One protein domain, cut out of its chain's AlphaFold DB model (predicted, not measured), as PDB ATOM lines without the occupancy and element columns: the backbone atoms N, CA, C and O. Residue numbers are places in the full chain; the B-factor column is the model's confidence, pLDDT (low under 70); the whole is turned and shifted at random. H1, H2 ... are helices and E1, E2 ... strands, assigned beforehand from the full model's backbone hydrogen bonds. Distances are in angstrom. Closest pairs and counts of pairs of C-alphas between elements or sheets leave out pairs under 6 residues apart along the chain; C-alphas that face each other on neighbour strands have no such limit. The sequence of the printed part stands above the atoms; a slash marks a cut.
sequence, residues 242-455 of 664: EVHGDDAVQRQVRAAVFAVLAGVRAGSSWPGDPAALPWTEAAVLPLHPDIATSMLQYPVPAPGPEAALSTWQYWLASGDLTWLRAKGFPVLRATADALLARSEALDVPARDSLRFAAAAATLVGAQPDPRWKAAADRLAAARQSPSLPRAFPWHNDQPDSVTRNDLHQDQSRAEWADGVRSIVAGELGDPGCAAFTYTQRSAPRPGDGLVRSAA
ATOM      1  N   GLU A 242     224.090 178.654 240.576       97.69
ATOM      2  CA  GLU A 242     224.431 179.982 240.075       97.69
ATOM      3  C   GLU A 242     223.310 180.973 240.388       97.69
ATOM      4  O   GLU A 242     222.167 180.800 239.978       97.69
ATOM      5  N   VAL A 243     223.650 182.038 241.092       97.12
ATOM      6  CA  VAL A 243     222.837 183.189 241.451       97.12
ATOM      7  C   VAL A 243     223.328 184.353 240.605       97.12
ATOM      8  O   VAL A 243     224.495 184.739 240.651       97.12
ATOM      9  N   HIS A 244     222.422 184.916 239.815       95.88
ATOM     10  CA  HIS A 244     222.727 185.979 238.867       95.88
ATOM     11  C   HIS A 244     222.272 187.323 239.432       95.88
ATOM     12  O   HIS A 244     221.128 187.463 239.866       95.88
ATOM     13  N   GLY A 245     223.120 188.349 239.353       91.69
ATOM     14  CA  GLY A 245     222.810 189.709 239.820       91.69
ATOM     15  C   GLY A 245     223.259 190.030 241.250       91.69
ATOM     16  O   GLY A 245     223.155 191.187 241.646       91.69
ATOM     17  N   ASP A 246     223.804 189.054 241.989       91.56
ATOM     18  CA  ASP A 246     224.404 189.260 243.313       91.56
ATOM     19  C   ASP A 246     225.643 188.362 243.511       91.56
ATOM     20  O   ASP A 246     225.556 187.209 243.941       91.56
ATOM     21  N   ASP A 247     226.827 188.903 243.207       90.44
ATOM     22  CA  ASP A 247     228.102 188.180 243.328       90.44
ATOM     23  C   ASP A 247     228.455 187.820 244.781       90.44
ATOM     24  O   ASP A 247     229.242 186.899 245.030       90.44
ATOM     25  N   ALA A 248     227.934 188.570 245.759       89.38
ATOM     26  CA  ALA A 248     228.182 188.290 247.167       89.38
ATOM     27  C   ALA A 248     227.419 187.038 247.594       89.38
ATOM     28  O   ALA A 248     228.028 186.127 248.162       89.38
ATOM     29  N   VAL A 249     226.135 186.955 247.238       92.88
ATOM     30  CA  VAL A 249     225.332 185.747 247.451       92.88
ATOM     31  C   VAL A 249     225.890 184.582 246.637       92.88
ATOM     32  O   VAL A 249     226.010 183.487 247.180       92.88
ATOM     33  N   GLN A 250     226.350 184.798 245.398       94.50
ATOM     34  CA  GLN A 250     226.979 183.728 244.614       94.50
ATOM     35  C   GLN A 250     228.186 183.105 245.327       94.50
ATOM     36  O   GLN A 250     228.306 181.879 245.418       94.50
ATOM     37  N   ARG A 251     229.074 183.944 245.877       91.94
ATOM     38  CA  ARG A 251     230.204 183.472 246.691       91.94
ATOM     39  C   ARG A 251     229.738 182.723 247.933       91.94
ATOM     40  O   ARG A 251     230.322 181.694 248.258       91.94
ATOM     41  N   GLN A 252     228.711 183.217 248.624       93.25
ATOM     42  CA  GLN A 252     228.174 182.571 249.826       93.25
ATOM     43  C   GLN A 252     227.570 181.198 249.518       93.25
ATOM     44  O   GLN A 252     227.837 180.249 250.251       93.25
ATOM     45  N   VAL A 253     226.822 181.062 248.419       95.38
ATOM     46  CA  VAL A 253     226.212 179.790 248.004       95.38
ATOM     47  C   VAL A 253     227.288 178.765 247.678       95.38
ATOM     48  O   VAL A 253     227.271 177.668 248.236       95.38
ATOM     49  N   ARG A 254     228.284 179.123 246.860       95.50
ATOM     50  CA  ARG A 254     229.403 178.214 246.570       95.50
ATOM     51  C   ARG A 254     230.225 177.896 247.816       95.50
ATOM     52  O   ARG A 254     230.623 176.750 247.997       95.50
ATOM     53  N   ALA A 255     230.453 178.857 248.710       93.44
ATOM     54  CA  ALA A 255     231.146 178.593 249.970       93.44
ATOM     55  C   ALA A 255     230.362 177.611 250.860       93.44
ATOM     56  O   ALA A 255     230.966 176.721 251.458       93.44
ATOM     57  N   ALA A 256     229.032 177.723 250.903       94.94
ATOM     58  CA  ALA A 256     228.164 176.816 251.645       94.94
ATOM     59  C   ALA A 256     228.159 175.402 251.040       94.94
ATOM     60  O   ALA A 256     228.374 174.430 251.765       94.94
ATOM     61  N   VAL A 257     228.004 175.277 249.714       95.69
ATOM     62  CA  VAL A 257     228.104 173.988 249.001       95.69
ATOM     63  C   VAL A 257     229.474 173.349 249.246       95.69
ATOM     64  O   VAL A 257     229.554 172.173 249.609       95.69
ATOM     65  N   PHE A 258     230.555 174.126 249.133       94.75
ATOM     66  CA  PHE A 258     231.908 173.659 249.427       94.75
ATOM     67  C   PHE A 258     232.040 173.155 250.864       94.75
ATOM     68  O   PHE A 258     232.555 172.060 251.071       94.75
ATOM     69  N   ALA A 259     231.569 173.922 251.854       92.50
ATOM     70  CA  ALA A 259     231.647 173.544 253.263       92.50
ATOM     71  C   ALA A 259     230.941 172.208 253.528       92.50
ATOM     72  O   ALA A 259     231.478 171.355 254.240       92.50
ATOM     73  N   VAL A 260     229.782 171.991 252.894       92.44
ATOM     74  CA  VAL A 260     229.061 170.720 252.982       92.44
ATOM     75  C   VAL A 260     229.866 169.585 252.350       92.44
ATOM     76  O   VAL A 260     230.169 168.598 253.022       92.44
ATOM     77  N   LEU A 261     230.310 169.737 251.102       93.62
ATOM     78  CA  LEU A 261     231.069 168.706 250.381       93.62
ATOM     79  C   LEU A 261     232.456 168.414 250.976       93.62
ATOM     80  O   LEU A 261     232.960 167.295 250.853       93.62
ATOM     81  N   ALA A 262     233.068 169.391 251.641       92.56
ATOM     82  CA  ALA A 262     234.306 169.224 252.394       92.56
ATOM     83  C   ALA A 262     234.091 168.410 253.682       92.56
ATOM     84  O   ALA A 262     235.032 167.773 254.160       92.56
ATOM     85  N   GLY A 263     232.870 168.415 254.232       89.50
ATOM     86  CA  GLY A 263     232.485 167.683 255.438       89.50
ATOM     87  C   GLY A 263     231.967 166.262 255.196       89.50
ATOM     88  O   GLY A 263     232.062 165.435 256.101       89.50
ATOM     89  N   VAL A 264     231.468 165.946 253.992       89.19
ATOM     90  CA  VAL A 264     230.878 164.629 253.667       89.19
ATOM     91  C   VAL A 264     231.465 163.982 252.409       89.19
ATOM     92  O   VAL A 264     232.013 164.642 251.522       89.19
ATOM     93  N   ARG A 265     231.375 162.650 252.309       90.12
ATOM     94  CA  ARG A 265     231.926 161.884 251.182       90.12
ATOM     95  C   ARG A 265     231.166 160.587 250.941       90.12
ATOM     96  O   ARG A 265     230.781 159.907 251.888       90.12
ATOM     97  N   ALA A 266     231.066 160.193 249.673       88.12
ATOM     98  CA  ALA A 266     230.649 158.848 249.309       88.12
ATOM     99  C   ALA A 266     231.545 157.782 249.978       88.12
ATOM    100  O   ALA A 266     232.768 157.929 250.056       88.12
ATOM    101  N   GLY A 267     230.930 156.713 250.482       81.50
ATOM    102  CA  GLY A 267     231.590 155.627 251.210       81.50
ATOM    103  C   GLY A 267     232.041 155.967 252.637       81.50
ATOM    104  O   GLY A 267     232.718 155.151 253.254       81.50
ATOM    105  N   SER A 268     231.700 157.145 253.170       77.62
ATOM    106  CA  SER A 268     231.963 157.527 254.567       77.62
ATOM    107  C   SER A 268     230.652 157.777 255.315       77.62
ATOM    108  O   SER A 268     229.713 158.320 254.737       77.62
ATOM    109  N   SER A 269     230.597 157.373 256.585       73.94
ATOM    110  CA  SER A 269     229.433 157.574 257.451       73.94
ATOM    111  C   SER A 269     229.262 159.042 257.849       73.94
ATOM    112  O   SER A 269     230.220 159.820 257.823       73.94
ATOM    113  N   TRP A 270     228.041 159.420 258.241       79.19
ATOM    114  CA  TRP A 270     227.754 160.754 258.772       79.19
ATOM    115  C   TRP A 270     228.547 161.014 260.066       79.19
ATOM    116  O   TRP A 270     228.419 160.240 261.018       79.19
ATOM    117  N   PRO A 271     229.361 162.084 260.128       69.31
ATOM    118  CA  PRO A 271     230.188 162.366 261.298       69.31
ATOM    119  C   PRO A 271     229.524 163.254 262.361       69.31
ATOM    120  O   PRO A 271     230.125 163.490 263.406       69.31
ATOM    121  N   GLY A 272     228.350 163.823 262.076       74.38
ATOM    122  CA  GLY A 272     227.702 164.813 262.938       74.38
ATOM    123  C   GLY A 272     226.661 164.228 263.893       74.38
ATOM    124  O   GLY A 272     226.441 163.020 263.965       74.38
ATOM    125  N   ASP A 273     225.972 165.121 264.600       75.56
ATOM    126  CA  ASP A 273     224.809 164.781 265.424       75.56
ATOM    127  C   ASP A 273     223.716 164.111 264.558       75.56
ATOM    128  O   ASP A 273     223.392 164.635 263.484       75.56
ATOM    129  N   PRO A 274     223.126 162.973 264.973       76.56
ATOM    130  CA  PRO A 274     221.958 162.398 264.310       76.56
ATOM    131  C   PRO A 274     220.800 163.386 264.092       76.56
ATOM    132  O   PRO A 274     220.125 163.303 263.069       76.56
ATOM    133  N   ALA A 275     220.591 164.356 264.987       80.06
ATOM    134  CA  ALA A 275     219.558 165.385 264.829       80.06
ATOM    135  C   ALA A 275     219.871 166.388 263.700       80.06
ATOM    136  O   ALA A 275     218.967 167.017 263.147       80.06
ATOM    137  N   ALA A 276     221.151 166.528 263.337       83.88
ATOM    138  CA  ALA A 276     221.614 167.368 262.234       83.88
ATOM    139  C   ALA A 276     221.518 166.669 260.860       83.88
ATOM    140  O   ALA A 276     221.615 167.334 259.821       83.88
ATOM    141  N   LEU A 277     221.336 165.341 260.851       86.00
ATOM    142  CA  LEU A 277     221.365 164.512 259.646       86.00
ATOM    143  C   LEU A 277     220.313 164.927 258.606       86.00
ATOM    144  O   LEU A 277     220.737 165.190 257.483       86.00
ATOM    145  N   PRO A 278     219.010 165.084 258.934       87.44
ATOM    146  CA  PRO A 278     218.006 165.408 257.915       87.44
ATOM    147  C   PRO A 278     218.297 166.731 257.202       87.44
ATOM    148  O   PRO A 278     218.061 166.873 256.008       87.44
ATOM    149  N   TRP A 279     218.859 167.698 257.927       88.81
ATOM    150  CA  TRP A 279     219.211 169.008 257.385       88.81
ATOM    151  C   TRP A 279     220.418 168.924 256.456       88.81
ATOM    152  O   TRP A 279     220.434 169.536 255.393       88.81
ATOM    153  N   THR A 280     221.443 168.164 256.838       89.81
ATOM    154  CA  THR A 280     222.657 168.073 256.020       89.81
ATOM    155  C   THR A 280     222.470 167.146 254.827       89.81
ATOM    156  O   THR A 280     222.961 167.444 253.741       89.81
ATOM    157  N   GLU A 281     221.734 166.048 255.003       92.06
ATOM    158  CA  GLU A 281     221.426 165.110 253.928       92.06
ATOM    159  C   GLU A 281     220.584 165.780 252.849       92.06
ATOM    160  O   GLU A 281     220.959 165.727 251.681       92.06
ATOM    161  N   ALA A 282     219.498 166.464 253.220       91.75
ATOM    162  CA  ALA A 282     218.629 167.130 252.255       91.75
ATOM    163  C   ALA A 282     219.401 168.140 251.386       91.75
ATOM    164  O   ALA A 282     219.155 168.235 250.188       91.75
ATOM    165  N   ALA A 283     220.395 168.841 251.941       93.88
ATOM    166  CA  ALA A 283     221.222 169.780 251.178       93.88
ATOM    167  C   ALA A 283     222.029 169.119 250.047       93.88
ATOM    168  O   ALA A 283     222.229 169.731 248.999       93.88
ATOM    169  N   VAL A 284     222.497 167.882 250.247       93.00
ATOM    170  CA  VAL A 284     223.283 167.153 249.239       93.00
ATOM    171  C   VAL A 284     222.445 166.196 248.413       93.00
ATOM    172  O   VAL A 284     222.849 165.866 247.308       93.00
ATOM    173  N   LEU A 285     221.298 165.740 248.909       94.62
ATOM    174  CA  LEU A 285     220.568 164.613 248.343       94.62
ATOM    175  C   LEU A 285     220.175 164.810 246.870       94.62
ATOM    176  O   LEU A 285     220.440 163.901 246.086       94.62
ATOM    177  N   PRO A 286     219.628 165.963 246.439       95.00
ATOM    178  CA  PRO A 286     219.314 166.186 245.031       95.00
ATOM    179  C   PRO A 286     220.538 166.521 244.175       95.00
ATOM    180  O   PRO A 286     220.438 166.462 242.958       95.00
ATOM    181  N   LEU A 287     221.674 166.896 244.767       96.25
ATOM    182  CA  LEU A 287     222.895 167.263 244.033       96.25
ATOM    183  C   LEU A 287     223.833 166.054 243.855       96.25
ATOM    184  O   LEU A 287     224.446 165.877 242.804       96.25
ATOM    185  N   HIS A 288     223.912 165.214 244.889       94.56
ATOM    186  CA  HIS A 288     224.813 164.072 245.053       94.56
ATOM    187  C   HIS A 288     224.138 162.929 245.844       94.56
ATOM    188  O   HIS A 288     224.474 162.691 247.015       94.56
ATOM    189  N   PRO A 289     223.191 162.183 245.236       91.44
ATOM    190  CA  PRO A 289     222.522 161.063 245.904       91.44
ATOM    191  C   PRO A 289     223.487 159.982 246.423       91.44
ATOM    192  O   PRO A 289     223.219 159.340 247.436       91.44
ATOM    193  N   ASP A 290     224.630 159.784 245.765       87.81
ATOM    194  CA  ASP A 290     225.687 158.841 246.153       87.81
ATOM    195  C   ASP A 290     226.358 159.215 247.490       87.81
ATOM    196  O   ASP A 290     226.615 158.354 248.345       87.81
ATOM    197  N   ILE A 291     226.588 160.513 247.706       91.19
ATOM    198  CA  ILE A 291     227.080 161.048 248.977       91.19
ATOM    199  C   ILE A 291     225.997 160.908 250.050       91.19
ATOM    200  O   ILE A 291     226.287 160.375 251.123       91.19
ATOM    201  N   ALA A 292     224.755 161.299 249.752       88.81
ATOM    202  CA  ALA A 292     223.636 161.188 250.691       88.81
ATOM    203  C   ALA A 292     223.405 159.739 251.155       88.81
ATOM    204  O   ALA A 292     223.322 159.475 252.353       88.81
ATOM    205  N   THR A 293     223.461 158.770 250.227       85.44
ATOM    206  CA  THR A 293     223.383 157.331 250.553       85.44
ATOM    207  C   THR A 293     224.390 156.941 251.629       85.44
ATOM    208  O   THR A 293     224.127 156.063 252.447       85.44
ATOM    209  N   SER A 294     225.584 157.531 251.587       81.75
ATOM    210  CA  SER A 294     226.699 157.181 252.465       81.75
ATOM    211  C   SER A 294     226.523 157.754 253.869       81.75
ATOM    212  O   SER A 294     226.889 157.099 254.841       81.75
ATOM    213  N   MET A 295     225.845 158.897 253.996       85.50
ATOM    214  CA  MET A 295     225.471 159.479 255.290       85.50
ATOM    215  C   MET A 295     224.519 158.569 256.082       85.50
ATOM    216  O   MET A 295     224.552 158.566 257.309       85.50
ATOM    217  N   LEU A 296     223.741 157.732 255.386       82.31
ATOM    218  CA  LEU A 296     222.856 156.717 255.973       82.31
ATOM    219  C   LEU A 296     223.543 155.367 256.241       82.31
ATOM    220  O   LEU A 296     222.895 154.409 256.676       82.31
ATOM    221  N   GLN A 297     224.841 155.243 255.949       71.38
ATOM    222  CA  GLN A 297     225.589 154.002 256.138       71.38
ATOM    223  C   GLN A 297     226.346 153.986 257.470       71.38
ATOM    224  O   GLN A 297     227.118 154.884 257.767       71.38
ATOM    225  N   TYR A 298     226.128 152.893 258.203       59.62
ATOM    226  CA  TYR A 298     226.893 152.305 259.311       59.62
ATOM    227  C   TYR A 298     227.662 153.233 260.297       59.62
ATOM    228  O   TYR A 298     228.653 153.853 259.916       59.62
ATOM    229  N   PRO A 299     227.337 153.187 261.606       56.84
ATOM    230  CA  PRO A 299     226.163 152.528 262.169       56.84
ATOM    231  C   PRO A 299     224.892 153.191 261.632       56.84
ATOM    232  O   PRO A 299     224.853 154.393 261.389       56.84
ATOM    233  N   VAL A 300     223.865 152.373 261.401       57.88
ATOM    234  CA  VAL A 300     222.522 152.871 261.086       57.88
ATOM    235  C   VAL A 300     222.148 153.901 262.160       57.88
ATOM    236  O   VAL A 300     222.361 153.597 263.340       57.88
ATOM    237  N   PRO A 301     221.624 155.090 261.798       64.50
ATOM    238  CA  PRO A 301     221.172 156.053 262.791       64.50
ATOM    239  C   PRO A 301     220.240 155.371 263.797       64.50
ATOM    240  O   PRO A 301     219.454 154.495 263.422       64.50
ATOM    241  N   ALA A 302     220.343 155.735 265.077       70.81
ATOM    242  CA  ALA A 302     219.458 155.176 266.093       70.81
ATOM    243  C   ALA A 302     217.989 155.325 265.636       70.81
ATOM    244  O   ALA A 302     217.636 156.396 265.133       70.81
ATOM    245  N   PRO A 303     217.141 154.282 265.765       80.50
ATOM    246  CA  PRO A 303     215.752 154.362 265.331       80.50
ATOM    247  C   PRO A 303     215.046 155.567 265.961       80.50
ATOM    248  O   PRO A 303     214.984 155.698 267.183       80.50
ATOM    249  N   GLY A 304     214.530 156.448 265.110       87.44
ATOM    250  CA  GLY A 304     213.898 157.706 265.484       87.44
ATOM    251  C   GLY A 304     213.322 158.425 264.258       87.44
ATOM    252  O   GLY A 304     213.612 158.016 263.124       87.44
ATOM    253  N   PRO A 305     212.485 159.458 264.454       89.00
ATOM    254  CA  PRO A 305     211.854 160.172 263.349       89.00
ATOM    255  C   PRO A 305     212.846 160.808 262.369       89.00
ATOM    256  O   PRO A 305     212.654 160.708 261.162       89.00
ATOM    257  N   GLU A 306     213.951 161.379 262.844       87.88
ATOM    258  CA  GLU A 306     214.989 161.994 262.003       87.88
ATOM    259  C   GLU A 306     215.628 160.962 261.068       87.88
ATOM    260  O   GLU A 306     215.764 161.194 259.865       87.88
ATOM    261  N   ALA A 307     215.952 159.781 261.603       88.38
ATOM    262  CA  ALA A 307     216.465 158.655 260.832       88.38
ATOM    263  C   ALA A 307     215.442 158.149 259.805       88.38
ATOM    264  O   ALA A 307     215.809 157.808 258.679       88.38
ATOM    265  N   ALA A 308     214.160 158.100 260.187       92.31
ATOM    266  CA  ALA A 308     213.086 157.662 259.305       92.31
ATOM    267  C   ALA A 308     212.844 158.647 258.157       92.31
ATOM    268  O   ALA A 308     212.706 158.215 257.014       92.31
ATOM    269  N   LEU A 309     212.849 159.951 258.441       92.81
ATOM    270  CA  LEU A 309     212.735 160.998 257.433       92.81
ATOM    271  C   LEU A 309     213.885 160.925 256.428       92.81
ATOM    272  O   LEU A 309     213.632 160.812 255.233       92.81
ATOM    273  N   SER A 310     215.119 160.913 256.927       92.44
ATOM    274  CA  SER A 310     216.356 160.800 256.143       92.44
ATOM    275  C   SER A 310     216.316 159.568 255.216       92.44
ATOM    276  O   SER A 310     216.419 159.650 253.992       92.44
ATOM    277  N   THR A 311     215.977 158.405 255.788       93.31
ATOM    278  CA  THR A 311     215.809 157.136 255.055       93.31
ATOM    279  C   THR A 311     214.746 157.214 253.957       93.31
ATOM    280  O   THR A 311     214.937 156.683 252.860       93.31
ATOM    281  N   TRP A 312     213.605 157.836 254.251       95.31
ATOM    282  CA  TRP A 312     212.509 157.966 253.297       95.31
ATOM    283  C   TRP A 312     212.842 158.948 252.171       95.31
ATOM    284  O   TRP A 312     212.598 158.641 251.004       95.31
ATOM    285  N   GLN A 313     213.450 160.090 252.499       94.06
ATOM    286  CA  GLN A 313     213.918 161.078 251.528       94.06
ATOM    287  C   GLN A 313     214.928 160.465 250.561       94.06
ATOM    288  O   GLN A 313     214.767 160.612 249.347       94.06
ATOM    289  N   TYR A 314     215.899 159.699 251.063       94.44
ATOM    290  CA  TYR A 314     216.836 158.985 250.203       94.44
ATOM    291  C   TYR A 314     216.133 158.041 249.220       94.44
ATOM    292  O   TYR A 314     216.470 158.013 248.034       94.44
ATOM    293  N   TRP A 315     215.135 157.274 249.672       95.12
ATOM    294  CA  TRP A 315     214.373 156.417 248.763       95.12
ATOM    295  C   TRP A 315     213.594 157.230 247.720       95.12
ATOM    296  O   TRP A 315     213.628 156.875 246.543       95.12
ATOM    297  N   LEU A 316     212.945 158.333 248.112       95.12
ATOM    298  CA  LEU A 316     212.240 159.215 247.173       95.12
ATOM    299  C   LEU A 316     213.178 159.742 246.081       95.12
ATOM    300  O   LEU A 316     212.790 159.791 244.914       95.12
ATOM    301  N   ALA A 317     214.406 160.106 246.457       94.50
ATOM    302  CA  ALA A 317     215.420 160.628 245.551       94.50
ATOM    303  C   ALA A 317     216.074 159.554 244.675       94.50
ATOM    304  O   ALA A 317     216.346 159.815 243.510       94.50
ATOM    305  N   SER A 318     216.343 158.358 245.197       94.06
ATOM    306  CA  SER A 318     217.095 157.316 244.478       94.06
ATOM    307  C   SER A 318     216.207 156.327 243.723       94.06
ATOM    308  O   SER A 318     216.610 155.805 242.685       94.06
ATOM    309  N   GLY A 319     215.012 156.036 244.243       93.94
ATOM    310  CA  GLY A 319     214.170 154.931 243.784       93.94
ATOM    311  C   GLY A 319     214.778 153.545 244.048       93.94
ATOM    312  O   GLY A 319     214.285 152.553 243.510       93.94
ATOM    313  N   ASP A 320     215.841 153.443 244.857       93.94
ATOM    314  CA  ASP A 320     216.580 152.195 245.062       93.94
ATOM    315  C   ASP A 320     215.810 151.227 245.977       93.94
ATOM    316  O   ASP A 320     215.945 151.220 247.205       93.94
ATOM    317  N   LEU A 321     214.993 150.369 245.362       95.81
ATOM    318  CA  LEU A 321     214.242 149.321 246.057       95.81
ATOM    319  C   LEU A 321     215.140 148.228 246.651       95.81
ATOM    320  O   LEU A 321     214.738 147.565 247.611       95.81
ATOM    321  N   THR A 322     216.340 148.020 246.102       95.12
ATOM    322  CA  THR A 322     217.291 147.035 246.632       95.12
ATOM    323  C   THR A 322     217.835 147.525 247.965       95.12
ATOM    324  O   THR A 322     217.780 146.800 248.962       95.12
ATOM    325  N   TRP A 323     218.279 148.782 248.011       92.94
ATOM    326  CA  TRP A 323     218.692 149.440 249.242       92.94
ATOM    327  C   TRP A 323     217.534 149.580 250.230       92.94
ATOM    328  O   TRP A 323     217.716 149.272 251.410       92.94
ATOM    329  N   LEU A 324     216.336 149.970 249.774       94.75
ATOM    330  CA  LEU A 324     215.176 150.094 250.660       94.75
ATOM    331  C   LEU A 324     214.875 148.750 251.324       94.75
ATOM    332  O   LEU A 324     214.697 148.699 252.534       94.75
ATOM    333  N   ARG A 325     214.885 147.642 250.575       95.88
ATOM    334  CA  ARG A 325     214.662 146.306 251.144       95.88
ATOM    335  C   ARG A 325     215.762 145.896 252.124       95.88
ATOM    336  O   ARG A 325     215.451 145.364 253.186       95.88
ATOM    337  N   ALA A 326     217.027 146.109 251.766       92.44
ATOM    338  CA  ALA A 326     218.164 145.594 252.527       92.44
ATOM    339  C   ALA A 326     218.533 146.445 253.752       92.44
ATOM    340  O   ALA A 326     219.013 145.904 254.746       92.44
ATOM    341  N   LYS A 327     218.348 147.767 253.675       90.81
ATOM    342  CA  LYS A 327     218.837 148.732 254.670       90.81
ATOM    343  C   LYS A 327     217.739 149.663 255.173       90.81
ATOM    344  O   LYS A 327     217.544 149.730 256.380       90.81
ATOM    345  N   GLY A 328     216.998 150.324 254.281       92.38
ATOM    346  CA  GLY A 328     216.042 151.370 254.670       92.38
ATOM    347  C   GLY A 328     214.829 150.859 255.457       92.38
ATOM    348  O   GLY A 328     214.524 151.353 256.538       92.38
ATOM    349  N   PHE A 329     214.151 149.823 254.962       95.44
ATOM    350  CA  PHE A 329     212.970 149.242 255.600       95.44
ATOM    351  C   PHE A 329     213.247 148.722 257.020       95.44
ATOM    352  O   PHE A 329     212.435 149.007 257.900       95.44
ATOM    353  N   PRO A 330     214.377 148.039 257.309       93.94
ATOM    354  CA  PRO A 330     214.776 147.745 258.683       93.94
ATOM    355  C   PRO A 330     214.774 148.959 259.625       93.94
ATOM    356  O   PRO A 330     214.274 148.827 260.741       93.94
ATOM    357  N   VAL A 331     215.268 150.126 259.183       92.31
ATOM    358  CA  VAL A 331     215.257 151.374 259.975       92.31
ATOM    359  C   VAL A 331     213.833 151.862 260.192       92.31
ATOM    360  O   VAL A 331     213.420 152.061 261.329       92.31
ATOM    361  N   LEU A 332     213.065 152.004 259.106       95.12
ATOM    362  CA  LEU A 332     211.691 152.511 259.154       95.12
ATOM    363  C   LEU A 332     210.808 151.646 260.056       95.12
ATOM    364  O   LEU A 332     210.071 152.170 260.889       95.12
ATOM    365  N   ARG A 333     210.932 150.320 259.936       95.31
ATOM    366  CA  ARG A 333     210.239 149.356 260.790       95.31
ATOM    367  C   ARG A 333     210.649 149.510 262.252       95.31
ATOM    368  O   ARG A 333     209.778 149.623 263.103       95.31
ATOM    369  N   ALA A 334     211.951 149.546 262.545       93.00
ATOM    370  CA  ALA A 334     212.436 149.685 263.919       93.00
ATOM    371  C   ALA A 334     211.962 150.996 264.569       93.00
ATOM    372  O   ALA A 334     211.548 150.983 265.727       93.00
ATOM    373  N   THR A 335     211.961 152.106 263.823       92.38
ATOM    374  CA  THR A 335     211.413 153.386 264.290       92.38
ATOM    375  C   THR A 335     209.916 153.269 264.574       92.38
ATOM    376  O   THR A 335     209.467 153.654 265.651       92.38
ATOM    377  N   ALA A 336     209.136 152.712 263.644       93.25
ATOM    378  CA  ALA A 336     207.693 152.547 263.804       93.25
ATOM    379  C   ALA A 336     207.329 151.655 265.006       93.25
ATOM    380  O   ALA A 336     206.436 151.998 265.781       93.25
ATOM    381  N   ASP A 337     208.049 150.550 265.205       91.50
ATOM    382  CA  ASP A 337     207.837 149.639 266.332       91.50
ATOM    383  C   ASP A 337     208.209 150.292 267.672       91.50
ATOM    384  O   ASP A 337     207.476 150.155 268.654       91.50
ATOM    385  N   ALA A 338     209.302 151.063 267.709       89.75
ATOM    386  CA  ALA A 338     209.695 151.833 268.888       89.75
ATOM    387  C   ALA A 338     208.671 152.927 269.238       89.75
ATOM    388  O   ALA A 338     208.384 153.144 270.417       89.75
ATOM    389  N   LEU A 339     208.087 153.587 268.232       89.56
ATOM    390  CA  LEU A 339     207.018 154.570 268.421       89.56
ATOM    391  C   LEU A 339     205.736 153.919 268.951       89.56
ATOM    392  O   LEU A 339     205.115 154.470 269.850       89.56
ATOM    393  N   LEU A 340     205.357 152.732 268.464       87.94
ATOM    394  CA  LEU A 340     204.203 151.997 269.002       87.94
ATOM    395  C   LEU A 340     204.391 151.564 270.462       87.94
ATOM    396  O   LEU A 340     203.406 151.452 271.193       87.94
ATOM    397  N   ALA A 341     205.630 151.287 270.879       83.88
ATOM    398  CA  ALA A 341     205.952 150.901 272.252       83.88
ATOM    399  C   ALA A 341     205.906 152.082 273.241       83.88
ATOM    400  O   ALA A 341     205.836 151.866 274.451       83.88
ATOM    401  N   ARG A 342     205.943 153.323 272.744       76.56
ATOM    402  CA  ARG A 342     205.867 154.548 273.542       76.56
ATOM    403  C   ARG A 342     204.435 155.089 273.527       76.56
ATOM    404  O   ARG A 342     203.827 155.231 272.476       76.56
ATOM    405  N   SER A 343     203.883 155.417 274.694       58.25
ATOM    406  CA  SER A 343     202.541 156.015 274.813       58.25
ATOM    407  C   SER A 343     202.517 157.538 274.633       58.25
ATOM    408  O   SER A 343     201.485 158.157 274.878       58.25
ATOM    409  N   GLU A 344     203.637 158.160 274.260       54.47
ATOM    410  CA  GLU A 344     203.827 159.603 274.404       54.47
ATOM    411  C   GLU A 344     204.328 160.267 273.115       54.47
ATOM    412  O   GLU A 344     205.235 159.765 272.456       54.47
ATOM    413  N   ALA A 345     203.725 161.431 272.846       55.38
ATOM    414  CA  ALA A 345     203.901 162.388 271.748       55.38
ATOM    415  C   ALA A 345     202.997 162.174 270.515       55.38
ATOM    416  O   ALA A 345     203.244 161.356 269.633       55.38
ATOM    417  N   LEU A 346     201.922 162.973 270.471       63.16
ATOM    418  CA  LEU A 346     201.052 163.130 269.309       63.16
ATOM    419  C   LEU A 346     201.621 164.206 268.368       63.16
ATOM    420  O   LEU A 346     201.225 165.367 268.464       63.16
ATOM    421  N   ASP A 347     202.552 163.847 267.484       82.19
ATOM    422  CA  ASP A 347     203.172 164.804 266.559       82.19
ATOM    423  C   ASP A 347     203.295 164.299 265.104       82.19
ATOM    424  O   ASP A 347     203.010 163.143 264.772       82.19
ATOM    425  N   VAL A 348     203.655 165.224 264.208       84.31
ATOM    426  CA  VAL A 348     203.861 164.975 262.769       84.31
ATOM    427  C   VAL A 348     205.015 163.999 262.511       84.31
ATOM    428  O   VAL A 348     204.785 163.033 261.779       84.31
ATOM    429  N   PRO A 349     206.207 164.165 263.123       89.06
ATOM    430  CA  PRO A 349     207.313 163.224 262.958       89.06
ATOM    431  C   PRO A 349     206.945 161.764 263.256       89.06
ATOM    432  O   PRO A 349     207.265 160.870 262.462       89.06
ATOM    433  N   ALA A 350     206.233 161.495 264.356       89.62
ATOM    434  CA  ALA A 350     205.801 160.144 264.705       89.62
ATOM    435  C   ALA A 350     204.785 159.590 263.696       89.62
ATOM    436  O   ALA A 350     204.916 158.454 263.228       89.62
ATOM    437  N   ARG A 351     203.789 160.402 263.317       91.31
ATOM    438  CA  ARG A 351     202.763 160.028 262.331       91.31
ATOM    439  C   ARG A 351     203.390 159.634 260.999       91.31
ATOM    440  O   ARG A 351     203.034 158.599 260.434       91.31
ATOM    441  N   ASP A 352     204.296 160.459 260.494       92.56
ATOM    442  CA  ASP A 352     204.871 160.258 259.170       92.56
ATOM    443  C   ASP A 352     205.893 159.122 259.174       92.56
ATOM    444  O   ASP A 352     205.881 158.316 258.250       92.56
ATOM    445  N   SER A 353     206.632 158.918 260.269       93.94
ATOM    446  CA  SER A 353     207.469 157.722 260.451       93.94
ATOM    447  C   SER A 353     206.670 156.415 260.329       93.94
ATOM    448  O   SER A 353     207.099 155.478 259.653       93.94
ATOM    449  N   LEU A 354     205.472 156.353 260.928       94.62
ATOM    450  CA  LEU A 354     204.569 155.198 260.812       94.62
ATOM    451  C   LEU A 354     204.056 155.013 259.374       94.62
ATOM    452  O   LEU A 354     203.964 153.885 258.884       94.62
ATOM    453  N   ARG A 355     203.741 156.113 258.677       95.06
ATOM    454  CA  ARG A 355     203.323 156.086 257.265       95.06
ATOM    455  C   ARG A 355     204.453 155.626 256.348       95.06
ATOM    456  O   ARG A 355     204.202 154.802 255.472       95.06
ATOM    457  N   PHE A 356     205.681 156.090 256.575       96.19
ATOM    458  CA  PHE A 356     206.864 155.660 255.830       96.19
ATOM    459  C   PHE A 356     207.096 154.159 255.995       96.19
ATOM    460  O   PHE A 356     207.296 153.468 255.001       96.19
ATOM    461  N   ALA A 357     206.995 153.623 257.216       97.00
ATOM    462  CA  ALA A 357     207.133 152.187 257.462       97.00
ATOM    463  C   ALA A 357     206.064 151.356 256.732       97.00
ATOM    464  O   ALA A 357     206.391 150.350 256.096       97.00
ATOM    465  N   ALA A 358     204.800 151.793 256.760       97.06
ATOM    466  CA  ALA A 358     203.711 151.112 256.061       97.06
ATOM    467  C   ALA A 358     203.871 151.154 254.528       97.06
ATOM    468  O   ALA A 358     203.682 150.139 253.847       97.06
ATOM    469  N   ALA A 359     204.257 152.310 253.982       97.00
ATOM    470  CA  ALA A 359     204.519 152.471 252.556       97.00
ATOM    471  C   ALA A 359     205.729 151.631 252.115       97.00
ATOM    472  O   ALA A 359     205.637 150.873 251.149       97.00
ATOM    473  N   ALA A 360     206.832 151.689 252.865       97.62
ATOM    474  CA  ALA A 360     208.035 150.910 252.596       97.62
ATOM    475  C   ALA A 360     207.773 149.402 252.641       97.62
ATOM    476  O   ALA A 360     208.234 148.700 251.745       97.62
ATOM    477  N   ALA A 361     206.993 148.906 253.613       97.94
ATOM    478  CA  ALA A 361     206.595 147.498 253.671       97.94
ATOM    479  C   ALA A 361     205.923 147.055 252.364       97.94
ATOM    480  O   ALA A 361     206.350 146.076 251.752       97.94
ATOM    481  N   THR A 362     204.949 147.836 251.890       97.00
ATOM    482  CA  THR A 362     204.243 147.571 250.627       97.00
ATOM    483  C   THR A 362     205.210 147.545 249.440       97.00
ATOM    484  O   THR A 362     205.194 146.604 248.648       97.00
ATOM    485  N   LEU A 363     206.103 148.536 249.343       97.00
ATOM    486  CA  LEU A 363     207.074 148.667 248.249       97.00
ATOM    487  C   LEU A 363     208.080 147.512 248.187       97.00
ATOM    488  O   LEU A 363     208.480 147.093 247.101       97.00
ATOM    489  N   VAL A 364     208.498 146.979 249.339       97.62
ATOM    490  CA  VAL A 364     209.479 145.882 249.389       97.62
ATOM    491  C   VAL A 364     208.839 144.493 249.324       97.62
ATOM    492  O   VAL A 364     209.580 143.506 249.253       97.62
ATOM    493  N   GLY A 365     207.503 144.409 249.292       96.50
ATOM    494  CA  GLY A 365     206.730 143.163 249.262       96.50
ATOM    495  C   GLY A 365     206.502 142.522 250.637       96.50
ATOM    496  O   GLY A 365     206.188 141.337 250.716       96.50
ATOM    497  N   ALA A 366     206.685 143.277 251.722       96.31
ATOM    498  CA  ALA A 366     206.356 142.856 253.081       96.31
ATOM    499  C   ALA A 366     204.900 143.213 253.432       96.31
ATOM    500  O   ALA A 366     204.315 144.131 252.863       96.31
ATOM    501  N   GLN A 367     204.315 142.505 254.401       95.81
ATOM    502  CA  GLN A 367     202.992 142.846 254.934       95.81
ATOM    503  C   GLN A 367     203.117 144.003 255.944       95.81
ATOM    504  O   GLN A 367     203.837 143.838 256.933       95.81
ATOM    505  N   PRO A 368     202.462 145.160 255.725       94.81
ATOM    506  CA  PRO A 368     202.463 146.258 256.694       94.81
ATOM    507  C   PRO A 368     201.763 145.857 258.001       94.81
ATOM    508  O   PRO A 368     200.702 145.234 257.958       94.81
ATOM    509  N   ASP A 369     202.298 146.253 259.164       95.06
ATOM    510  CA  ASP A 369     201.581 146.067 260.433       95.06
ATOM    511  C   ASP A 369     200.362 147.014 260.471       95.06
ATOM    512  O   ASP A 369     200.531 148.241 260.404       95.06
ATOM    513  N   PRO A 370     199.122 146.500 260.599       94.75
ATOM    514  CA  PRO A 370     197.922 147.335 260.619       94.75
ATOM    515  C   PRO A 370     197.904 148.337 261.786       94.75
ATOM    516  O   PRO A 370     197.256 149.386 261.689       94.75
ATOM    517  N   ARG A 371     198.643 148.067 262.873       93.12
ATOM    518  CA  ARG A 371     198.776 148.984 264.012       93.12
ATOM    519  C   ARG A 371     199.482 150.278 263.629       93.12
ATOM    520  O   ARG A 371     199.130 151.314 264.191       93.12
ATOM    521  N   TRP A 372     200.419 150.260 262.671       93.94
ATOM    522  CA  TRP A 372     201.094 151.482 262.220       93.94
ATOM    523  C   TRP A 372     200.101 152.461 261.604       93.94
ATOM    524  O   TRP A 372     200.053 153.624 262.004       93.94
ATOM    525  N   LYS A 373     199.245 151.978 260.693       91.31
ATOM    526  CA  LYS A 373     198.187 152.798 260.090       91.31
ATOM    527  C   LYS A 373     197.207 153.311 261.148       91.31
ATOM    528  O   LYS A 373     196.938 154.505 261.190       91.31
ATOM    529  N   ALA A 374     196.724 152.435 262.029       90.00
ATOM    530  CA  ALA A 374     195.788 152.830 263.080       90.00
ATOM    531  C   ALA A 374     196.383 153.870 264.053       90.00
ATOM    532  O   ALA A 374     195.670 154.736 264.558       90.00
ATOM    533  N   ALA A 375     197.684 153.804 264.343       89.69
ATOM    534  CA  ALA A 375     198.376 154.819 265.133       89.69
ATOM    535  C   ALA A 375     198.537 156.137 264.358       89.69
ATOM    536  O   ALA A 375     198.200 157.188 264.896       89.69
ATOM    537  N   ALA A 376     198.955 156.089 263.091       90.25
ATOM    538  CA  ALA A 376     199.084 157.278 262.250       90.25
ATOM    539  C   ALA A 376     197.746 158.019 262.064       90.25
ATOM    540  O   ALA A 376     197.707 159.245 262.140       90.25
ATOM    541  N   ASP A 377     196.642 157.294 261.873       88.69
ATOM    542  CA  ASP A 377     195.308 157.892 261.738       88.69
ATOM    543  C   ASP A 377     194.866 158.585 263.041       88.69
ATOM    544  O   ASP A 377     194.326 159.689 263.001       88.69
ATOM    545  N   ARG A 378     195.160 157.990 264.210       85.50
ATOM    546  CA  ARG A 378     194.920 158.635 265.517       85.50
ATOM    547  C   ARG A 378     195.747 159.909 265.690       85.50
ATOM    548  O   ARG A 378     195.229 160.904 266.185       85.50
ATOM    549  N   LEU A 379     197.010 159.883 265.267       84.31
ATOM    550  CA  LEU A 379     197.919 161.031 265.335       84.31
ATOM    551  C   LEU A 379     197.479 162.180 264.420       84.31
ATOM    552  O   LEU A 379     197.596 163.344 264.793       84.31
ATOM    553  N   ALA A 380     196.923 161.869 263.246       80.31
ATOM    554  CA  ALA A 380     196.407 162.875 262.320       80.31
ATOM    555  C   ALA A 380     195.241 163.696 262.903       80.31
ATOM    556  O   ALA A 380     195.067 164.849 262.522       80.31
ATOM    557  N   ALA A 381     194.472 163.127 263.836       72.62
ATOM    558  CA  ALA A 381     193.360 163.805 264.503       72.62
ATOM    559  C   ALA A 381     193.785 164.657 265.717       72.62
ATOM    560  O   ALA A 381     192.953 165.350 266.306       72.62
ATOM    561  N   ALA A 382     195.054 164.598 266.130       72.62
ATOM    562  CA  ALA A 382     195.530 165.299 267.313       72.62
ATOM    563  C   ALA A 382     195.749 166.796 267.055       72.62
ATOM    564  O   ALA A 382     196.237 167.204 266.000       72.62
ATOM    565  N   ARG A 383     195.443 167.623 268.061       69.94
ATOM    566  CA  ARG A 383     195.799 169.046 268.046       69.94
ATOM    567  C   ARG A 383     197.306 169.190 268.230       69.94
ATOM    568  O   ARG A 383     197.877 168.580 269.126       69.94
ATOM    569  N   GLN A 384     197.920 170.036 267.414       73.06
ATOM    570  CA  GLN A 384     199.368 170.214 267.384       73.06
ATOM    571  C   GLN A 384     199.758 171.662 267.687       73.06
ATOM    572  O   GLN A 384     199.035 172.593 267.322       73.06
ATOM    573  N   SER A 385     200.910 171.839 268.330       72.56
ATOM    574  CA  SER A 385     201.523 173.151 268.551       72.56
ATOM    575  C   SER A 385     202.179 173.683 267.270       72.56
ATOM    576  O   SER A 385     202.633 172.871 266.458       72.56
ATOM    577  N   PRO A 386     202.268 175.016 267.092       78.69
ATOM    578  CA  PRO A 386     203.014 175.618 265.992       78.69
ATOM    579  C   PRO A 386     204.458 175.123 265.929       78.69
ATOM    580  O   PRO A 386     205.129 175.041 266.958       78.69
ATOM    581  N   SER A 387     204.923 174.754 264.735       85.31
ATOM    582  CA  SER A 387     206.276 174.227 264.537       85.31
ATOM    583  C   SER A 387     206.659 174.259 263.059       85.31
ATOM    584  O   SER A 387     206.058 173.548 262.250       85.31
ATOM    585  N   LEU A 388     207.685 175.049 262.722       86.81
ATOM    586  CA  LEU A 388     208.226 175.172 261.363       86.81
ATOM    587  C   LEU A 388     208.669 173.840 260.735       86.81
ATOM    588  O   LEU A 388     208.306 173.603 259.580       86.81
ATOM    589  N   PRO A 389     209.370 172.938 261.460       88.75
ATOM    590  CA  PRO A 389     209.731 171.623 260.939       88.75
ATOM    591  C   PRO A 389     208.574 170.842 260.301       88.75
ATOM    592  O   PRO A 389     208.799 170.067 259.373       88.75
ATOM    593  N   ARG A 390     207.325 171.054 260.744       87.31
ATOM    594  CA  ARG A 390     206.150 170.398 260.149       87.31
ATOM    595  C   ARG A 390     205.968 170.758 258.680       87.31
ATOM    596  O   ARG A 390     205.659 169.873 257.892       87.31
ATOM    597  N   ALA A 391     206.161 172.025 258.320       88.44
ATOM    598  CA  ALA A 391     206.056 172.483 256.939       88.44
ATOM    599  C   ALA A 391     207.247 171.976 256.112       88.44
ATOM    600  O   ALA A 391     207.077 171.355 255.063       88.44
ATOM    601  N   PHE A 392     208.462 172.138 256.636       91.50
ATOM    602  CA  PHE A 392     209.677 171.635 256.010       91.50
ATOM    603  C   PHE A 392     210.667 171.183 257.085       91.50
ATOM    604  O   PHE A 392     210.959 171.972 257.984       91.50
ATOM    605  N   PRO A 393     211.224 169.961 257.015       90.94
ATOM    606  CA  PRO A 393     211.253 169.037 255.870       90.94
ATOM    607  C   PRO A 393     210.136 167.977 255.852       90.94
ATOM    608  O   PRO A 393     210.122 167.116 254.972       90.94
ATOM    609  N   TRP A 394     209.218 167.988 256.822       89.19
ATOM    610  CA  TRP A 394     208.202 166.934 256.950       89.19
ATOM    611  C   TRP A 394     207.058 167.043 255.932       89.19
ATOM    612  O   TRP A 394     206.389 166.046 255.672       89.19
ATOM    613  N   HIS A 395     206.860 168.217 255.319       86.44
ATOM    614  CA  HIS A 395     205.825 168.462 254.306       86.44
ATOM    615  C   HIS A 395     204.425 168.063 254.778       86.44
ATOM    616  O   HIS A 395     203.669 167.403 254.056       86.44
ATOM    617  N   ASN A 396     204.097 168.434 256.017       88.81
ATOM    618  CA  ASN A 396     202.783 168.207 256.588       88.81
ATOM    619  C   ASN A 396     201.720 168.904 255.739       88.81
ATOM    620  O   ASN A 396     201.753 170.120 255.580       88.81
ATOM    621  N   ASP A 397     200.755 168.130 255.256       86.75
ATOM    622  CA  ASP A 397     199.588 168.663 254.564       86.75
ATOM    623  C   ASP A 397     198.714 169.441 255.563       86.75
ATOM    624  O   ASP A 397     198.116 168.861 256.478       86.75
ATOM    625  N   GLN A 398     198.726 170.768 255.444       88.69
ATOM    626  CA  GLN A 398     197.984 171.691 256.297       88.69
ATOM    627  C   GLN A 398     197.662 172.988 255.539       88.69
ATOM    628  O   GLN A 398     198.389 173.344 254.615       88.69
ATOM    629  N   PRO A 399     196.608 173.731 255.930       92.50
ATOM    630  CA  PRO A 399     196.269 174.989 255.276       92.50
ATOM    631  C   PRO A 399     197.386 176.034 255.390       92.50
ATOM    632  O   PRO A 399     197.979 176.190 256.460       92.50
ATOM    633  N   ASP A 400     197.561 176.849 254.350       93.00
ATOM    634  CA  ASP A 400     198.540 177.946 254.319       93.00
ATOM    635  C   ASP A 400     198.394 178.915 255.495       93.00
ATOM    636  O   ASP A 400     199.374 179.471 255.975       93.00
ATOM    637  N   SER A 401     197.177 179.127 256.005       92.56
ATOM    638  CA  SER A 401     196.949 179.960 257.194       92.56
ATOM    639  C   SER A 401     197.617 179.405 258.454       92.56
ATOM    640  O   SER A 401     198.100 180.183 259.275       92.56
ATOM    641  N   VAL A 402     197.687 178.078 258.596       91.94
ATOM    642  CA  VAL A 402     198.386 177.413 259.701       91.94
ATOM    643  C   VAL A 402     199.891 177.512 259.496       91.94
ATOM    644  O   VAL A 402     200.589 177.931 260.412       91.94
ATOM    645  N   THR A 403     200.385 177.211 258.291       93.56
ATOM    646  CA  THR A 403     201.813 177.329 257.949       93.56
ATOM    647  C   THR A 403     202.330 178.758 258.129       93.56
ATOM    648  O   THR A 403     203.395 178.962 258.704       93.56
ATOM    649  N   ARG A 404     201.548 179.765 257.728       93.44
ATOM    650  CA  ARG A 404     201.864 181.184 257.939       93.44
ATOM    651  C   ARG A 404     201.919 181.541 259.421       93.44
ATOM    652  O   ARG A 404     202.830 182.232 259.860       93.44
ATOM    653  N   ASN A 405     200.979 181.036 260.220       91.75
ATOM    654  CA  ASN A 405     201.035 181.229 261.666       91.75
ATOM    655  C   ASN A 405     202.256 180.536 262.291       91.75
ATOM    656  O   ASN A 405     202.878 181.111 263.177       91.75
ATOM    657  N   ASP A 406     202.623 179.337 261.834       91.88
ATOM    658  CA  ASP A 406     203.838 178.653 262.288       91.88
ATOM    659  C   ASP A 406     205.090 179.480 261.991       91.88
ATOM    660  O   ASP A 406     205.939 179.621 262.868       91.88
ATOM    661  N   LEU A 407     205.176 180.057 260.788       93.31
ATOM    662  CA  LEU A 407     206.273 180.930 260.377       93.31
ATOM    663  C   LEU A 407     206.402 182.152 261.292       93.31
ATOM    664  O   LEU A 407     207.469 182.374 261.857       93.31
ATOM    665  N   HIS A 408     205.315 182.902 261.494       89.56
ATOM    666  CA  HIS A 408     205.347 184.136 262.286       89.56
ATOM    667  C   HIS A 408     205.529 183.911 263.795       89.56
ATOM    668  O   HIS A 408     205.961 184.818 264.504       89.56
ATOM    669  N   GLN A 409     205.169 182.733 264.314       87.94
ATOM    670  CA  GLN A 409     205.311 182.405 265.739       87.94
ATOM    671  C   GLN A 409     206.658 181.750 266.074       87.94
ATOM    672  O   GLN A 409     206.980 181.591 267.253       87.94
ATOM    673  N   ASP A 410     207.446 181.342 265.078       88.00
ATOM    674  CA  ASP A 410     208.682 180.609 265.325       88.00
ATOM    675  C   ASP A 410     209.813 181.512 265.836       88.00
ATOM    676  O   ASP A 410     210.277 182.432 265.166       88.00
ATOM    677  N   GLN A 411     210.317 181.182 267.025       84.75
ATOM    678  CA  GLN A 411     211.406 181.896 267.699       84.75
ATOM    679  C   GLN A 411     212.704 181.077 267.756       84.75
ATOM    680  O   GLN A 411     213.607 181.385 268.539       84.75
ATOM    681  N   SER A 412     212.807 180.005 266.960       88.44
ATOM    682  CA  SER A 412     213.972 179.124 266.964       88.44
ATOM    683  C   SER A 412     215.242 179.889 266.584       88.44
ATOM    684  O   SER A 412     215.284 180.614 265.588       88.44
ATOM    685  N   ARG A 413     216.297 179.690 267.378       87.94
ATOM    686  CA  ARG A 413     217.660 180.182 267.111       87.94
ATOM    687  C   ARG A 413     218.579 179.088 266.565       87.94
ATOM    688  O   ARG A 413     219.792 179.267 266.541       87.94
ATOM    689  N   ALA A 414     218.018 177.938 266.191       90.00
ATOM    690  CA  ALA A 414     218.796 176.858 265.605       90.00
ATOM    691  C   ALA A 414     219.429 177.304 264.277       90.00
ATOM    692  O   ALA A 414     218.837 178.088 263.538       90.00
ATOM    693  N   GLU A 415     220.606 176.766 263.951       90.62
ATOM    694  CA  GLU A 415     221.352 177.124 262.732       90.62
ATOM    695  C   GLU A 415     220.552 176.925 261.435       90.62
ATOM    696  O   GLU A 415     220.768 177.643 260.464       90.62
ATOM    697  N   TRP A 416     219.611 175.976 261.422       92.06
ATOM    698  CA  TRP A 416     218.754 175.690 260.271       92.06
ATOM    699  C   TRP A 416     217.537 176.620 260.146       92.06
ATOM    700  O   TRP A 416     216.898 176.640 259.095       92.06
ATOM    701  N   ALA A 417     217.187 177.365 261.201       93.31
ATOM    702  CA  ALA A 417     215.876 177.998 261.332       93.31
ATOM    703  C   ALA A 417     215.582 179.000 260.212       93.31
ATOM    704  O   ALA A 417     214.545 178.892 259.567       93.31
ATOM    705  N   ASP A 418     216.500 179.926 259.930       94.44
ATOM    706  CA  ASP A 418     216.279 180.935 258.887       94.44
ATOM    707  C   ASP A 418     216.251 180.341 257.473       94.44
ATOM    708  O   ASP A 418     215.467 180.801 256.648       94.44
ATOM    709  N   GLY A 419     216.986 179.255 257.212       95.88
ATOM    710  CA  GLY A 419     216.867 178.555 255.930       95.88
ATOM    711  C   GLY A 419     215.494 177.912 255.745       95.88
ATOM    712  O   GLY A 419     214.873 178.042 254.692       95.88
ATOM    713  N   VAL A 420     214.945 177.312 256.805       95.94
ATOM    714  CA  VAL A 420     213.568 176.791 256.789       95.94
ATOM    715  C   VAL A 420     212.545 177.918 256.650       95.94
ATOM    716  O   VAL A 420     211.598 177.770 255.882       95.94
ATOM    717  N   ARG A 421     212.739 179.057 257.329       96.12
ATOM    718  CA  ARG A 421     211.865 180.232 257.174       96.12
ATOM    719  C   ARG A 421     211.872 180.754 255.739       96.12
ATOM    720  O   ARG A 421     210.800 181.032 255.215       96.12
ATOM    721  N   SER A 422     213.034 180.810 255.085       96.81
ATOM    722  CA  SER A 422     213.142 181.182 253.667       96.81
ATOM    723  C   SER A 422     212.367 180.216 252.765       96.81
ATOM    724  O   SER A 422     211.534 180.650 251.966       96.81
ATOM    725  N   ILE A 423     212.550 178.902 252.948       97.44
ATOM    726  CA  ILE A 423     211.841 177.871 252.171       97.44
ATOM    727  C   ILE A 423     210.322 177.972 252.364       97.44
ATOM    728  O   ILE A 423     209.579 177.940 251.384       97.44
ATOM    729  N   VAL A 424     209.858 178.110 253.609       96.81
ATOM    730  CA  VAL A 424     208.426 178.173 253.945       96.81
ATOM    731  C   VAL A 424     207.794 179.486 253.477       96.81
ATOM    732  O   VAL A 424     206.702 179.463 252.916       96.81
ATOM    733  N   ALA A 425     208.476 180.623 253.641       95.94
ATOM    734  CA  ALA A 425     208.021 181.906 253.106       95.94
ATOM    735  C   ALA A 425     207.924 181.865 251.571       95.94
ATOM    736  O   ALA A 425     206.963 182.368 250.989       95.94
ATOM    737  N   GLY A 426     208.894 181.217 250.918       95.25
ATOM    738  CA  GLY A 426     208.865 180.955 249.485       95.25
ATOM    739  C   GLY A 426     207.665 180.101 249.069       95.25
ATOM    740  O   GLY A 426     206.953 180.457 248.133       95.25
ATOM    741  N   GLU A 427     207.394 179.009 249.783       94.62
ATOM    742  CA  GLU A 427     206.235 178.138 249.537       94.62
ATOM    743  C   GLU A 427     204.913 178.913 249.637       94.62
ATOM    744  O   GLU A 427     204.147 178.928 248.676       94.62
ATOM    745  N   LEU A 428     204.703 179.649 250.735       94.69
ATOM    746  CA  LEU A 428     203.500 180.463 250.956       94.69
ATOM    747  C   LEU A 428     203.282 181.514 249.858       94.69
ATOM    748  O   LEU A 428     202.145 181.772 249.469       94.69
ATOM    749  N   GLY A 429     204.361 182.121 249.349       92.38
ATOM    750  CA  GLY A 429     204.281 183.117 248.279       92.38
ATOM    751  C   GLY A 429     203.499 184.375 248.655       92.38
ATOM    752  O   GLY A 429     202.878 184.983 247.781       92.38
ATOM    753  N   ASP A 430     203.504 184.744 249.937       93.06
ATOM    754  CA  ASP A 430     202.816 185.937 250.423       93.06
ATOM    755  C   ASP A 430     203.374 187.216 249.766       93.06
ATOM    756  O   ASP A 430     204.570 187.286 249.464       93.06
ATOM    757  N   PRO A 431     202.537 188.249 249.532       94.56
ATOM    758  CA  PRO A 431     202.983 189.505 248.936       94.56
ATOM    759  C   PRO A 431     204.155 190.132 249.696       94.56
ATOM    760  O   PRO A 431     204.021 190.465 250.869       94.56
ATOM    761  N   GLY A 432     205.270 190.368 249.007       94.50
ATOM    762  CA  GLY A 432     206.498 190.857 249.631       94.50
ATOM    763  C   GLY A 432     207.731 190.082 249.175       94.50
ATOM    764  O   GLY A 432     207.742 189.465 248.109       94.50
ATOM    765  N   CYS A 433     208.794 190.154 249.969       95.25
ATOM    766  CA  CYS A 433     210.101 189.562 249.664       95.25
ATOM    767  C   CYS A 433     210.794 188.990 250.908       95.25
ATOM    768  O   CYS A 433     212.005 188.763 250.884       95.25
ATOM    769  N   ALA A 434     210.026 188.690 251.960       94.94
ATOM    770  CA  ALA A 434     210.531 188.152 253.223       94.94
ATOM    771  C   ALA A 434     211.341 186.853 253.057       94.94
ATOM    772  O   ALA A 434     212.298 186.628 253.794       94.94
ATOM    773  N   ALA A 435     211.042 186.028 252.042       95.81
ATOM    774  CA  ALA A 435     211.843 184.841 251.722       95.81
ATOM    775  C   ALA A 435     213.337 185.177 251.550       95.81
ATOM    776  O   ALA A 435     214.195 184.514 252.131       95.81
ATOM    777  N   PHE A 436     213.656 186.266 250.840       95.62
ATOM    778  CA  PHE A 436     215.041 186.708 250.687       95.62
ATOM    779  C   PHE A 436     215.603 187.341 251.964       95.62
ATOM    780  O   PHE A 436     216.782 187.160 252.260       95.62
ATOM    781  N   THR A 437     214.789 188.035 252.765       95.44
ATOM    782  CA  THR A 437     215.225 188.521 254.085       95.44
ATOM    783  C   THR A 437     215.710 187.365 254.960       95.44
ATOM    784  O   THR A 437     216.779 187.450 255.568       95.44
ATOM    785  N   TYR A 438     214.978 186.248 254.983       96.06
ATOM    786  CA  TYR A 438     215.416 185.038 255.676       96.06
ATOM    787  C   TYR A 438     216.695 184.444 255.065       96.06
ATOM    788  O   TYR A 438     217.588 184.076 255.822       96.06
ATOM    789  N   THR A 439     216.846 184.459 253.735       96.44
ATOM    790  CA  THR A 439     218.102 184.078 253.056       96.44
ATOM    791  C   THR A 439     219.296 184.931 253.487       96.44
ATOM    792  O   THR A 439     220.393 184.424 253.712       96.44
ATOM    793  N   GLN A 440     219.118 186.241 253.659       94.31
ATOM    794  CA  GLN A 440     220.197 187.100 254.155       94.31
ATOM    795  C   GLN A 440     220.597 186.755 255.594       94.31
ATOM    796  O   GLN A 440     221.778 186.818 255.937       94.31
ATOM    797  N   ARG A 441     219.629 186.369 256.432       93.88
ATOM    798  CA  ARG A 441     219.868 185.980 257.830       93.88
ATOM    799  C   ARG A 441     220.535 184.608 257.952       93.88
ATOM    800  O   ARG A 441     221.380 184.414 258.830       93.88
ATOM    801  N   SER A 442     220.177 183.666 257.081       94.88
ATOM    802  CA  SER A 442     220.717 182.302 257.064       94.88
ATOM    803  C   SER A 442     222.114 182.203 256.448       94.88
ATOM    804  O   SER A 442     222.833 181.257 256.783       94.88
ATOM    805  N   ALA A 443     222.515 183.172 255.614       93.25
ATOM    806  CA  ALA A 443     223.819 183.222 254.956       93.25
ATOM    807  C   ALA A 443     224.982 182.884 255.920       93.25
ATOM    808  O   ALA A 443     225.146 183.559 256.947       93.25
ATOM    809  N   PRO A 444     225.809 181.861 255.611       89.88
ATOM    810  CA  PRO A 444     226.898 181.443 256.484       89.88
ATOM    811  C   PRO A 444     227.956 182.525 256.681       89.88
ATOM    812  O   PRO A 444     228.363 183.221 255.745       89.88
ATOM    813  N   ARG A 445     228.444 182.623 257.913       83.38
ATOM    814  CA  ARG A 445     229.485 183.550 258.356       83.38
ATOM    815  C   ARG A 445     230.742 182.760 258.736       83.38
ATOM    816  O   ARG A 445     230.668 181.557 259.007       83.38
ATOM    817  N   PRO A 446     231.922 183.403 258.767       72.94
ATOM    818  CA  PRO A 446     233.126 182.766 259.286       72.94
ATOM    819  C   PRO A 446     232.885 182.168 260.679       72.94
ATOM    820  O   PRO A 446     232.348 182.828 261.564       72.94
ATOM    821  N   GLY A 447     233.242 180.894 260.846       68.81
ATOM    822  CA  GLY A 447     233.070 180.164 262.106       68.81
ATOM    823  C   GLY A 447     231.742 179.417 262.267       68.81
ATOM    824  O   GLY A 447     231.671 178.568 263.154       68.81
ATOM    825  N   ASP A 448     230.743 179.655 261.412       80.88
ATOM    826  CA  ASP A 448     229.472 178.925 261.462       80.88
ATOM    827  C   ASP A 448     229.628 177.422 261.165       80.88
ATOM    828  O   ASP A 448     230.558 176.976 260.480       80.88
ATOM    829  N   GLY A 449     228.685 176.640 261.694       78.62
ATOM    830  CA  GLY A 449     228.632 175.193 261.548       78.62
ATOM    831  C   GLY A 449     228.169 174.699 260.173       78.62
ATOM    832  O   GLY A 449     227.640 175.423 259.324       78.62
ATOM    833  N   LEU A 450     228.346 173.392 259.975       86.38
ATOM    834  CA  LEU A 450     227.909 172.666 258.782       86.38
ATOM    835  C   LEU A 450     226.383 172.735 258.582       86.38
ATOM    836  O   LEU A 450     225.923 172.789 257.444       86.38
ATOM    837  N   VAL A 451     225.607 172.774 259.670       90.94
ATOM    838  CA  VAL A 451     224.136 172.791 259.612       90.94
ATOM    839  C   VAL A 451     223.627 174.090 259.003       90.94
ATOM    840  O   VAL A 451     222.766 174.034 258.126       90.94
ATOM    841  N   ARG A 452     224.189 175.246 259.385       92.50
ATOM    842  CA  ARG A 452     223.848 176.526 258.743       92.50
ATOM    843  C   ARG A 452     224.135 176.501 257.242       92.50
ATOM    844  O   ARG A 452     223.279 176.875 256.448       92.50
ATOM    845  N   SER A 453     225.317 176.020 256.848       94.12
ATOM    846  CA  SER A 453     225.692 175.918 255.428       94.12
ATOM    847  C   SER A 453     224.737 175.007 254.655       94.12
ATOM    848  O   SER A 453     224.286 175.362 253.569       94.12
ATOM    849  N   ALA A 454     224.367 173.864 255.232       94.06
ATOM    850  CA  ALA A 454     223.404 172.953 254.631       94.06
ATOM    851  C   ALA A 454     221.999 173.562 254.508       94.06
ATOM    852  O   ALA A 454     221.349 173.402 253.478       94.06
ATOM    853  N   ALA A 455     221.517 174.266 255.533       95.00
ATOM    854  CA  ALA A 455     220.228 174.951 255.483       95.00
ATOM    855  C   ALA A 455     220.208 176.044 254.406       95.00
ATOM    856  O   ALA A 455     219.247 176.120 253.648       95.00
TER     857      ALA A 455
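AT A GLANCE: This is residues 242 to 455 of the 664 residues of an uncharacterized protein of Kutzneria albida DSM 43870 (UniProt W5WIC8). Two groups of helices are joined by the short last helix H12: H2 to H7 fold back and forth in the larger group, H8 to H11 make the smaller one, and H12 packs on H2 and on H10. H1 packs on H12 at one end of the longest axis, with E1 beside it, and H7 is at the other end. The 214 printed residues hold strand E1, then twelve helices, H1 to H12; the class is mostly helix. The whole is compact, with a radius of gyration of the C-alphas of 17.9 A and spans of 53 by 42 by 26 A.

HOW THE PARTS SIT: E1, residues 242 to 244, pairs with no named strand. H1, residues 247 to 263, touches H12, residues 450 to 455, with residues 256 to 263 alone; the closest C-alphas, of Ala 256 and Ser 453, are 4.6 A apart. H2, residues 274 to 284, touches H12 at a steep tilt of 57 degrees, closest at C-alphas 280 and 454, 5.1 A. H3, residues 289 to 295, and H2 form a hairpin, closest at C-alphas 281 and 292, 5.5 A. H4, residues 305 to 318, H5, residues 321 to 341, and H6, residues 348 to 364, are an up-and-down bundle, each running against the one before. The closest C-alphas of H4 and H5 are 308 and 332, 5.3 A; those of H5 and H6 are 332 and 357, 4.9 A. H5 has a kink of 47 degrees near residue 328. H7, residues 370 to 380, touches H6 at a tilt of 32 degrees, only just shallow, closest at C-alphas 351 and 376, 4.6 A. H8, residues 388 to 391, is apart from H7 and touches H9, residues 400 to 409, closest at C-alphas 388 and 406, 5.7 A. H10, residues 417 to 428, and H11, residues 434 to 442, form a hairpin, closest at C-alphas 422 and 435, 4.3 A. H10 touches H12 with residues 417 to 420 alone, closest at C-alphas 419 and 455, 4.9 A. Every O i to N i+4 pair is within hydrogen-bond range in H1, H4, H6, H7 and H9 to H12; H2 has 3 of 7, with 5 of 8 O i to N i+3 pairs, H3 2 of 3 and H5 14 of 17, and H8 is too short for such a pair.

IN THESE COORDINATES: E1 begins at C-alpha 242, (224.431, 179.982, 240.075). H1 is 24.2 A long, H5 27.5 A and H6 24.0 A. H12 ends at C-alpha 455, (220.228, 174.951, 255.483).

THE WHOLE: The C-alphas farthest apart, of Asp 247 and Pro 370, are 53.6 A apart. The printed part has no cut and no long link. Its mean pLDDT is 89.0; residues 271, 298 to 301, 343 to 346, 383 and 447 are under 70.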